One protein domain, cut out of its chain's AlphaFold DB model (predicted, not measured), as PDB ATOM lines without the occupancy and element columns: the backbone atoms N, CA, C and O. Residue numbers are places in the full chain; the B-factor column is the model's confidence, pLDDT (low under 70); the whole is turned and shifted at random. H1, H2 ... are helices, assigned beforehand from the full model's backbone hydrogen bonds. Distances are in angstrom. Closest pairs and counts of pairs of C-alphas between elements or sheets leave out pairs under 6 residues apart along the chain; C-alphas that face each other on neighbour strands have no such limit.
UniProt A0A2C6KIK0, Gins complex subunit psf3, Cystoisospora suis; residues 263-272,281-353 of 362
ATOM      1  N   TYR A 263      -4.145  33.393 -48.626       97.19
ATOM      2  CA  TYR A 263      -4.150  32.009 -49.130       97.19
ATOM      3  C   TYR A 263      -5.289  31.736 -50.122       97.19
ATOM      4  O   TYR A 263      -5.604  30.579 -50.405       97.19
ATOM      5  N   GLU A 264      -5.928  32.777 -50.652       92.81
ATOM      6  CA  GLU A 264      -6.942  32.632 -51.691       92.81
ATOM      7  C   GLU A 264      -6.410  31.880 -52.931       92.81
ATOM      8  O   GLU A 264      -5.222  31.984 -53.269       92.81
ATOM      9  N   PRO A 265      -7.286  31.165 -53.670       94.50
ATOM     10  CA  PRO A 265      -6.884  30.334 -54.807       94.50
ATOM     11  C   PRO A 265      -6.044  31.051 -55.873       94.50
ATOM     12  O   PRO A 265      -5.237  30.406 -56.537       94.50
ATOM     13  N   GLY A 266      -6.186  32.372 -56.035       95.31
ATOM     14  CA  GLY A 266      -5.396  33.153 -56.992       95.31
ATOM     15  C   GLY A 266      -3.900  33.208 -56.656       95.31
ATOM     16  O   GLY A 266      -3.056  32.994 -57.532       95.31
ATOM     17  N   ILE A 267      -3.553  33.434 -55.384       94.81
ATOM     18  CA  ILE A 267      -2.151  33.472 -54.935       94.81
ATOM     19  C   ILE A 267      -1.568  32.059 -54.960       94.81
ATOM     20  O   ILE A 267      -0.470  31.849 -55.474       94.81
ATOM     21  N   ILE A 268      -2.331  31.064 -54.497       97.19
ATOM     22  CA  ILE A 268      -1.884  29.665 -54.500       97.19
ATOM     23  C   ILE A 268      -1.705  29.124 -55.923       97.19
ATOM     24  O   ILE A 268      -0.728  28.425 -56.210       97.19
ATOM     25  N   GLY A 269      -2.594  29.492 -56.846       96.75
ATOM     26  CA  GLY A 269      -2.444  29.191 -58.268       96.75
ATOM     27  C   GLY A 269      -1.167  29.802 -58.845       96.75
ATOM     28  O   GLY A 269      -0.417  29.117 -59.539       96.75
ATOM     29  N   SER A 270      -0.860  31.050 -58.482       96.62
ATOM     30  CA  SER A 270       0.375  31.728 -58.900       96.62
ATOM     31  C   SER A 270       1.628  31.029 -58.358       96.62
ATOM     32  O   SER A 270       2.561  30.784 -59.119       96.62
ATOM     33  N   LEU A 271       1.622  30.615 -57.085       96.94
ATOM     34  CA  LEU A 271       2.707  29.833 -56.478       96.94
ATOM     35  C   LEU A 271       2.919  28.474 -57.149       96.94
ATOM     36  O   LEU A 271       4.050  27.995 -57.237       96.94
ATOM     37  N   THR A 272       1.840  27.855 -57.627       97.06
ATOM     38  CA  THR A 272       1.906  26.572 -58.334       97.06
ATOM     39  C   THR A 272       2.551  26.730 -59.713       97.06
ATOM     40  O   THR A 272       3.339  25.879 -60.126       97.06
ATOM     41  N   ALA A 281       6.419  38.537 -49.216       94.19
ATOM     42  CA  ALA A 281       6.660  39.520 -48.160       94.19
ATOM     43  C   ALA A 281       5.554  40.583 -48.068       94.19
ATOM     44  O   ALA A 281       5.255  41.073 -46.981       94.19
ATOM     45  N   SER A 282       4.919  40.907 -49.199       94.62
ATOM     46  CA  SER A 282       3.774  41.824 -49.249       94.62
ATOM     47  C   SER A 282       2.511  41.286 -48.561       94.62
ATOM     48  O   SER A 282       1.616  42.062 -48.230       94.62
ATOM     49  N   HIS A 283       2.438  39.971 -48.336       94.38
ATOM     50  CA  HIS A 283       1.308  39.298 -47.700       94.38
ATOM     51  C   HIS A 283       1.602  38.936 -46.243       94.38
ATOM     52  O   HIS A 283       0.819  39.268 -45.358       94.38
ATOM     53  N   SER A 284       2.720  38.251 -45.995       95.50
ATOM     54  CA  SER A 284       3.210  37.929 -44.655       95.50
ATOM     55  C   SER A 284       4.695  37.583 -44.725       95.50
ATOM     56  O   SER A 284       5.140  36.839 -45.603       95.50
ATOM     57  N   LEU A 285       5.471  38.080 -43.762       96.31
ATOM     58  CA  LEU A 285       6.884  37.718 -43.629       96.31
ATOM     59  C   LEU A 285       7.074  36.257 -43.211       96.31
ATOM     60  O   LEU A 285       8.153  35.712 -43.421       96.31
ATOM     61  N   PHE A 286       6.040  35.612 -42.672       96.88
ATOM     62  CA  PHE A 286       6.064  34.216 -42.238       96.88
ATOM     63  C   PHE A 286       5.102  33.349 -43.059       96.88
ATOM     64  O   PHE A 286       4.488  32.420 -42.536       96.88
ATOM     65  N   TYR A 287       4.931  33.674 -44.346       97.75
ATOM     66  CA  TYR A 287       3.958  33.027 -45.228       97.75
ATOM     67  C   TYR A 287       4.064  31.491 -45.220       97.75
ATOM     68  O   TYR A 287       3.069  30.795 -45.047       97.75
ATOM     69  N   PHE A 288       5.258  30.915 -45.372       97.75
ATOM     70  CA  PHE A 288       5.375  29.454 -45.414       97.75
ATOM     71  C   PHE A 288       5.162  28.815 -44.043       97.75
ATOM     72  O   PHE A 288       4.449  27.818 -43.929       97.75
ATOM     73  N   GLU A 289       5.745  29.400 -43.002       97.00
ATOM     74  CA  GLU A 289       5.662  28.914 -41.631       97.00
ATOM     75  C   GLU A 289       4.217  28.926 -41.134       97.00
ATOM     76  O   GLU A 289       3.728  27.903 -40.653       97.00
ATOM     77  N   LEU A 290       3.512  30.045 -41.316       97.69
ATOM     78  CA  LEU A 290       2.112  30.194 -40.936       97.69
ATOM     79  C   LEU A 290       1.228  29.218 -41.720       97.69
ATOM     80  O   LEU A 290       0.425  28.506 -41.126       97.69
ATOM     81  N   GLY A 291       1.384  29.140 -43.042       97.88
ATOM     82  CA  GLY A 291       0.528  28.307 -43.888       97.88
ATOM     83  C   GLY A 291       0.680  26.820 -43.594       97.88
ATOM     84  O   GLY A 291      -0.314  26.104 -43.451       97.88
ATOM     85  N   LEU A 292       1.921  26.349 -43.441       98.25
ATOM     86  CA  LEU A 292       2.206  24.962 -43.076       98.25
ATOM     87  C   LEU A 292       1.730  24.637 -41.660       98.25
ATOM     88  O   LEU A 292       1.247  23.527 -41.421       98.25
ATOM     89  N   TYR A 293       1.839  25.594 -40.741       97.62
ATOM     90  CA  TYR A 293       1.342  25.447 -39.383       97.62
ATOM     91  C   TYR A 293      -0.192  25.333 -39.350       97.62
ATOM     92  O   TYR A 293      -0.724  24.381 -38.776       97.62
ATOM     93  N   LEU A 294      -0.907  26.211 -40.060       97.81
ATOM     94  CA  LEU A 294      -2.365  26.141 -40.192       97.81
ATOM     95  C   LEU A 294      -2.823  24.833 -40.852       97.81
ATOM     96  O   LEU A 294      -3.791  24.237 -40.392       97.81
ATOM     97  N   CYS A 295      -2.101  24.323 -41.858       98.12
ATOM     98  CA  CYS A 295      -2.398  23.011 -42.453       98.12
ATOM     99  C   CYS A 295      -2.271  21.853 -41.448       98.12
ATOM    100  O   CYS A 295      -2.942  20.839 -41.597       98.12
ATOM    101  N   LYS A 296      -1.394  21.966 -40.443       96.94
ATOM    102  CA  LYS A 296      -1.238  20.944 -39.396       96.94
ATOM    103  C   LYS A 296      -2.361  21.016 -38.360       96.94
ATOM    104  O   LYS A 296      -2.780  19.982 -37.848       96.94
ATOM    105  N   MET A 297      -2.794  22.229 -38.029       95.94
ATOM    106  CA  MET A 297      -3.796  22.495 -36.997       95.94
ATOM    107  C   MET A 297      -5.230  22.278 -37.501       95.94
ATOM    108  O   MET A 297      -6.073  21.778 -36.762       95.94
ATOM    109  N   LEU A 298      -5.507  22.652 -38.752       96.62
ATOM    110  CA  LEU A 298      -6.842  22.623 -39.342       96.62
ATOM    111  C   LEU A 298      -7.048  21.385 -40.222       96.62
ATOM    112  O   LEU A 298      -6.138  20.987 -40.960       96.62
ATOM    113  N   PRO A 299      -8.253  20.794 -40.217       95.50
ATOM    114  CA  PRO A 299      -8.546  19.640 -41.048       95.50
ATOM    115  C   PRO A 299      -8.537  20.000 -42.542       95.50
ATOM    116  O   PRO A 299      -8.893  21.105 -42.943       95.50
ATOM    117  N   ALA A 300      -8.186  19.030 -43.391       96.19
ATOM    118  CA  ALA A 300      -7.962  19.260 -44.823       96.19
ATOM    119  C   ALA A 300      -9.172  19.807 -45.600       96.19
ATOM    120  O   ALA A 300      -8.996  20.470 -46.618       96.19
ATOM    121  N   TYR A 301     -10.400  19.554 -45.132       95.44
ATOM    122  CA  TYR A 301     -11.613  20.089 -45.759       95.44
ATOM    123  C   TYR A 301     -11.829  21.590 -45.495       95.44
ATOM    124  O   TYR A 301     -12.673  22.197 -46.147       95.44
ATOM    125  N   GLU A 302     -11.091  22.185 -44.553       95.31
ATOM    126  CA  GLU A 302     -11.107  23.629 -44.275       95.31
ATOM    127  C   GLU A 302     -10.007  24.387 -45.027       95.31
ATOM    128  O   GLU A 302      -9.937  25.616 -44.957       95.31
ATOM    129  N   TRP A 303      -9.132  23.680 -45.746       96.88
ATOM    130  CA  TRP A 303      -8.073  24.322 -46.513       96.88
ATOM    131  C   TRP A 303      -8.660  25.051 -47.733       96.88
ATOM    132  O   TRP A 303      -9.571  24.532 -48.382       96.88
ATOM    133  N   PRO A 304      -8.122  26.228 -48.105       95.94
ATOM    134  CA  PRO A 304      -8.638  27.019 -49.224       95.94
ATOM    135  C   PRO A 304      -8.485  26.324 -50.582       95.94
ATOM    136  O   PRO A 304      -9.236  26.622 -51.510       95.94
ATOM    137  N   VAL A 305      -7.530  25.396 -50.713       96.38
ATOM    138  CA  VAL A 305      -7.354  24.551 -51.899       96.38
ATOM    139  C   VAL A 305      -6.944  23.131 -51.509       96.38
ATOM    140  O   VAL A 305      -6.362  22.895 -50.446       96.38
ATOM    141  N   GLN A 306      -7.190  22.177 -52.407       95.62
ATOM    142  CA  GLN A 306      -6.691  20.810 -52.259       95.62
ATOM    143  C   GLN A 306      -5.160  20.783 -52.310       95.62
ATOM    144  O   GLN A 306      -4.541  21.549 -53.045       95.62
ATOM    145  N   HIS A 307      -4.552  19.879 -51.539       95.81
ATOM    146  CA  HIS A 307      -3.097  19.691 -51.489       95.81
ATOM    147  C   HIS A 307      -2.295  20.954 -51.114       95.81
ATOM    148  O   HIS A 307      -1.105  21.024 -51.410       95.81
ATOM    149  N   LEU A 308      -2.909  21.931 -50.427       97.94
ATOM    150  CA  LEU A 308      -2.257  23.189 -50.040       97.94
ATOM    151  C   LEU A 308      -0.889  22.971 -49.381       97.94
ATOM    152  O   LEU A 308       0.090  23.600 -49.769       97.94
ATOM    153  N   GLN A 309      -0.808  22.048 -48.422       98.00
ATOM    154  CA  GLN A 309       0.436  21.751 -47.713       98.00
ATOM    155  C   GLN A 309       1.583  21.354 -48.661       98.00
ATOM    156  O   GLN A 309       2.721  21.783 -48.473       98.00
ATOM    157  N   GLU A 310       1.283  20.563 -49.691       98.19
ATOM    158  CA  GLU A 310       2.252  20.103 -50.688       98.19
ATOM    159  C   GLU A 310       2.671  21.243 -51.624       98.19
ATOM    160  O   GLU A 310       3.855  21.416 -51.916       98.19
ATOM    161  N   ILE A 311       1.714  22.080 -52.037       98.38
ATOM    162  CA  ILE A 311       1.984  23.276 -52.849       98.38
ATOM    163  C   ILE A 311       2.931  24.221 -52.102       98.38
ATOM    164  O   ILE A 311       3.931  24.661 -52.670       98.38
ATOM    165  N   LEU A 312       2.662  24.488 -50.818       98.50
ATOM    166  CA  LEU A 312       3.502  25.349 -49.982       98.50
ATOM    167  C   LEU A 312       4.923  24.791 -49.840       98.50
ATOM    168  O   LEU A 312       5.884  25.534 -50.031       98.50
ATOM    169  N   ARG A 313       5.077  23.485 -49.572       98.31
ATOM    170  CA  ARG A 313       6.400  22.838 -49.481       98.31
ATOM    171  C   ARG A 313       7.182  22.940 -50.786       98.31
ATOM    172  O   ARG A 313       8.351  23.321 -50.766       98.31
ATOM    173  N   ASN A 314       6.539  22.640 -51.912       98.38
ATOM    174  CA  ASN A 314       7.184  22.669 -53.221       98.38
ATOM    175  C   ASN A 314       7.580  24.091 -53.635       98.38
ATOM    176  O   ASN A 314       8.694  24.306 -54.118       98.38
ATOM    177  N   ALA A 315       6.710  25.077 -53.405       98.38
ATOM    178  CA  ALA A 315       7.017  26.481 -53.657       98.38
ATOM    179  C   ALA A 315       8.191  26.967 -52.796       98.38
ATOM    180  O   ALA A 315       9.141  27.547 -53.329       98.38
ATOM    181  N   TRP A 316       8.168  26.667 -51.493       98.12
ATOM    182  CA  TRP A 316       9.239  27.039 -50.571       98.12
ATOM    183  C   TRP A 316      10.572  26.396 -50.961       98.12
ATOM    184  O   TRP A 316      11.598  27.072 -51.033       98.12
ATOM    185  N   HIS A 317      10.556  25.106 -51.307       97.88
ATOM    186  CA  HIS A 317      11.739  24.389 -51.770       97.88
ATOM    187  C   HIS A 317      12.330  25.019 -53.037       97.88
ATOM    188  O   HIS A 317      13.522  25.325 -53.074       97.88
ATOM    189  N   ARG A 318      11.509  25.282 -54.064       98.00
ATOM    190  CA  ARG A 318      11.976  25.888 -55.324       98.00
ATOM    191  C   ARG A 318      12.589  27.271 -55.107       98.00
ATOM    192  O   ARG A 318      13.640  27.559 -55.677       98.00
ATOM    193  N   ARG A 319      11.970  28.105 -54.266       98.19
ATOM    194  CA  ARG A 319      12.504  29.428 -53.909       98.19
ATOM    195  C   ARG A 319      13.825  29.319 -53.154       98.19
ATOM    196  O   ARG A 319      14.786  29.988 -53.526       98.19
ATOM    197  N   ARG A 320      13.925  28.412 -52.178       96.31
ATOM    198  CA  ARG A 320      15.167  28.160 -51.432       96.31
ATOM    199  C   ARG A 320      16.309  27.702 -52.340       96.31
ATOM    200  O   ARG A 320      17.411  28.232 -52.237       96.31
ATOM    201  N   ILE A 321      16.057  26.763 -53.255       96.12
ATOM    202  CA  ILE A 321      17.060  26.330 -54.240       96.12
ATOM    203  C   ILE A 321      17.483  27.498 -55.135       96.12
ATOM    204  O   ILE A 321      18.675  27.662 -55.391       96.12
ATOM    205  N   HIS A 322      16.540  28.337 -55.577       97.19
ATOM    206  CA  HIS A 322      16.862  29.516 -56.379       97.19
ATOM    207  C   HIS A 322      17.774  30.495 -55.628       97.19
ATOM    208  O   HIS A 322      18.772  30.929 -56.202       97.19
ATOM    209  N   ILE A 323      17.488  30.769 -54.348       96.12
ATOM    210  CA  ILE A 323      18.338  31.585 -53.471       96.12
ATOM    211  C   ILE A 323      19.741  30.982 -53.400       96.12
ATOM    212  O   ILE A 323      20.696  31.645 -53.782       96.12
ATOM    213  N   ILE A 324      19.868  29.711 -53.004       92.88
ATOM    214  CA  ILE A 324      21.169  29.042 -52.830       92.88
ATOM    215  C   ILE A 324      22.000  29.060 -54.119       92.88
ATOM    216  O   ILE A 324      23.206  29.279 -54.083       92.88
ATOM    217  N   THR A 325      21.365  28.839 -55.268       94.69
ATOM    218  CA  THR A 325      22.073  28.729 -56.551       94.69
ATOM    219  C   THR A 325      22.387  30.076 -57.200       94.69
ATOM    220  O   THR A 325      23.296  30.139 -58.022       94.69
ATOM    221  N   ASN A 326      21.667  31.151 -56.854       94.62
ATOM    222  CA  ASN A 326      21.769  32.447 -57.536       94.62
ATOM    223  C   ASN A 326      22.018  33.636 -56.592       94.62
ATOM    224  O   ASN A 326      21.886  34.774 -57.036       94.62
ATOM    225  N   TYR A 327      22.373  33.412 -55.320       93.56
ATOM    226  CA  TYR A 327      22.451  34.443 -54.267       93.56
ATOM    227  C   TYR A 327      23.285  35.693 -54.622       93.56
ATOM    228  O   TYR A 327      22.957  36.792 -54.167       93.56
ATOM    229  N   ILE A 328      24.300  35.546 -55.481       92.12
ATOM    230  CA  ILE A 328      25.160  36.636 -55.979       92.12
ATOM    231  C   ILE A 328      24.410  37.564 -56.954       92.12
ATOM    232  O   ILE A 328      24.635  38.771 -56.973       92.12
ATOM    233  N   ALA A 329      23.506  37.015 -57.771       93.56
ATOM    234  CA  ALA A 329      22.868  37.702 -58.896       93.56
ATOM    235  C   ALA A 329      21.330  37.675 -58.821       93.56
ATOM    236  O   ALA A 329      20.645  37.635 -59.847       93.56
ATOM    237  N   LEU A 330      20.766  37.695 -57.609       94.62
ATOM    238  CA  LEU A 330      19.317  37.764 -57.425       94.62
ATOM    239  C   LEU A 330      18.762  39.108 -57.907       94.62
ATOM    240  O   LEU A 330      19.292  40.179 -57.601       94.62
ATOM    241  N   LYS A 331      17.647  39.051 -58.639       95.38
ATOM    242  CA  LYS A 331      16.908  40.246 -59.062       95.38
ATOM    243  C   LYS A 331      16.351  40.972 -57.841       95.38
ATOM    244  O   LYS A 331      15.813  40.330 -56.942       95.38
ATOM    245  N   LYS A 332      16.399  42.306 -57.858       94.38
ATOM    246  CA  LYS A 332      15.878  43.145 -56.769       94.38
ATOM    247  C   LYS A 332      14.419  42.818 -56.428       94.38
ATOM    248  O   LYS A 332      14.124  42.575 -55.268       94.38
ATOM    249  N   ASP A 333      13.558  42.700 -57.435       94.25
ATOM    250  CA  ASP A 333      12.130  42.413 -57.235       94.25
ATOM    251  C   ASP A 333      11.882  41.072 -56.521       94.25
ATOM    252  O   ASP A 333      10.920  40.934 -55.770       94.25
ATOM    253  N   PHE A 334      12.762  40.085 -56.729       96.75
ATOM    254  CA  PHE A 334      12.697  38.808 -56.019       96.75
ATOM    255  C   PHE A 334      13.143  38.961 -54.561       96.75
ATOM    256  O   PHE A 334      12.482  38.437 -53.669       96.75
ATOM    257  N   VAL A 335      14.229  39.709 -54.318       96.06
ATOM    258  CA  VAL A 335      14.755  39.992 -52.969       96.06
ATOM    259  C   VAL A 335      13.729  40.753 -52.122       96.06
ATOM    260  O   VAL A 335      13.486  40.381 -50.977       96.06
ATOM    261  N   ASP A 336      13.071  41.756 -52.704       95.38
ATOM    262  CA  ASP A 336      12.025  42.544 -52.039       95.38
ATOM    263  C   ASP A 336      10.784  41.690 -51.689       95.38
ATOM    264  O   ASP A 336       9.961  42.091 -50.866       95.38
ATOM    265  N   GLY A 337      10.644  40.507 -52.302       96.19
ATOM    266  CA  GLY A 337       9.548  39.566 -52.083       96.19
ATOM    267  C   GLY A 337       9.885  38.344 -51.226       96.19
ATOM    268  O   GLY A 337       9.084  37.402 -51.211       96.19
ATOM    269  N   LEU A 338      11.044  38.317 -50.559       97.25
ATOM    270  CA  LEU A 338      11.475  37.198 -49.714       97.25
ATOM    271  C   LEU A 338      10.787  37.181 -48.346       97.25
ATOM    272  O   LEU A 338      10.650  38.214 -47.689       97.25
ATOM    273  N   THR A 339      10.429  35.989 -47.871       97.06
ATOM    274  CA  THR A 339       9.980  35.793 -46.484       97.06
ATOM    275  C   THR A 339      11.133  35.994 -45.491       97.06
ATOM    276  O   THR A 339      12.301  36.146 -45.862       97.06
ATOM    277  N   PHE A 340      10.828  35.994 -44.195       94.44
ATOM    278  CA  PHE A 340      11.826  36.128 -43.138       94.44
ATOM    279  C   PHE A 340      12.879  35.007 -43.189       94.44
ATOM    280  O   PHE A 340      14.072  35.296 -43.232       94.44
ATOM    281  N   SER A 341      12.460  33.739 -43.259       92.50
ATOM    282  CA  SER A 341      13.386  32.594 -43.323       92.50
ATOM    283  C   SER A 341      14.234  32.570 -44.596       92.50
ATOM    284  O   SER A 341      15.407  32.182 -44.568       92.50
ATOM    285  N   GLU A 342      13.672  33.026 -45.715       96.19
ATOM    286  CA  GLU A 342      14.394  33.188 -46.975       96.19
ATOM    287  C   GLU A 342      15.463  34.280 -46.877       96.19
ATOM    288  O   GLU A 342      16.595  34.068 -47.313       96.19
ATOM    289  N   ASN A 343      15.138  35.416 -46.252       95.19
ATOM    290  CA  ASN A 343      16.102  36.482 -45.988       95.19
ATOM    291  C   ASN A 343      17.224  36.029 -45.050       95.19
ATOM    292  O   ASN A 343      18.382  36.334 -45.319       95.19
ATOM    293  N   CYS A 344      16.917  35.267 -43.994       91.75
ATOM    294  CA  CYS A 344      17.945  34.664 -43.139       91.75
ATOM    295  C   CYS A 344      18.901  33.792 -43.961       91.75
ATOM    296  O   CYS A 344      20.109  33.992 -43.903       91.75
ATOM    297  N   THR A 345      18.360  32.911 -44.810       90.75
ATOM    298  CA  THR A 345      19.169  32.054 -45.693       90.75
ATOM    299  C   THR A 345      20.047  32.884 -46.639       90.75
ATOM    300  O   THR A 345      21.221  32.580 -46.830       90.75
ATOM    301  N   LEU A 346      19.499  33.942 -47.245       93.81
ATOM    302  CA  LEU A 346      20.251  34.821 -48.144       93.81
ATOM    303  C   LEU A 346      21.373  35.571 -47.412       93.81
ATOM    304  O   LEU A 346      22.472  35.696 -47.950       93.81
ATOM    305  N   ASN A 347      21.100  36.071 -46.208       90.69
ATOM    306  CA  ASN A 347      22.084  36.789 -45.405       90.69
ATOM    307  C   ASN A 347      23.213  35.861 -44.958       90.69
ATOM    308  O   ASN A 347      24.368  36.225 -45.130       90.69
ATOM    309  N   GLU A 348      22.909  34.642 -44.509       90.12
ATOM    310  CA  GLU A 348      23.921  33.636 -44.158       90.12
ATOM    311  C   GLU A 348      24.856  33.316 -45.335       90.12
ATOM    312  O   GLU A 348      26.070  33.220 -45.163       90.12
ATOM    313  N   LEU A 349      24.315  33.196 -46.552       89.06
ATOM    314  CA  LEU A 349      25.118  32.950 -47.755       89.06
ATOM    315  C   LEU A 349      26.030  34.136 -48.102       89.06
ATOM    316  O   LEU A 349      27.170  33.933 -48.507       89.06
ATOM    317  N   ARG A 350      25.543  35.370 -47.922       90.25
ATOM    318  CA  ARG A 350      26.324  36.598 -48.159       90.25
ATOM    319  C   ARG A 350      27.388  36.824 -47.088       90.25
ATOM    320  O   ARG A 350      28.499  37.232 -47.404       90.25
ATOM    321  N   GLU A 351      27.063  36.538 -45.832       83.25
ATOM    322  CA  GLU A 351      28.002  36.610 -44.713       83.25
ATOM    323  C   GLU A 351      29.079  35.522 -44.818       83.25
ATOM    324  O   GLU A 351      30.224  35.764 -44.454       83.25
ATOM    325  N   GLY A 352      28.757  34.354 -45.384       66.00
ATOM    326  CA  GLY A 352      29.733  33.303 -45.682       66.00
ATOM    327  C   GLY A 352      30.763  33.675 -46.761       66.00
ATOM    328  O   GLY A 352      31.861  33.117 -46.763       66.00
ATOM    329  N   GLU A 353      30.450  34.623 -47.653       56.12
ATOM    330  CA  GLU A 353      31.404  35.177 -48.631       56.12
ATOM    331  C   GLU A 353      32.340  36.217 -48.009       56.12
ATOM    332  O   GLU A 353      33.514  36.296 -48.381       56.12
TER     333      GLU A 353
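What this domain is: This is residues 263 to 272 and 281 to 353 of the 362 residues of the protein "Gins complex subunit psf3" of Cystoisospora suis (UniProt A0A2C6KIK0). A rod is built along one long helix, H3, with H2 folded back beside its first half and H5 beside its later part. H1 packs on H3's first half. The 83 printed residues include five named helices, H1 to H5 in chain order, and no named strand: all helix. It is only just compact, close to loose: radius of gyration of the C-alphas 13.8 A, spans 45 by 22 by 20 A.

How they stand to each other: H1, residues 265 to 272, touches residues 308 to 315 alone of H3, residues 308 to 326, at a steep tilt of 44 degrees; the closest C-alphas, Leu 271 and Ala 315, are 6.1 A apart. H2, residues 287 to 297, forms a hairpin with H3, touching its residues 308 to 316 alone, at a shallow tilt of 29 degrees, opposite ways; closest C-alphas Leu 292 and Gln 309, 5.9 A. H5, residues 340 to 353, touches residues 320 to 324 alone of H3, at a shallow tilt of 20 degrees; closest C-alphas Ile 323 and Leu 346, 6.5 A. H4, residues 332 to 335, touches no helix. Every O i to N i+4 pair is within hydrogen-bond range in H1, H2, H3 and H5.

Where its parts are: H1 begins at C-alpha 265 (-6.884, 30.334, -54.807). H3 measures 26.8 A, H5 20.4 A. H5 ends at C-alpha 353 (31.404, 35.177, -48.631).

The domain as a whole: Residues 273 to 280 are not printed; C-alphas 272 and 281 are 17.1 A apart. Residues 352 to 353 have pLDDT under 70.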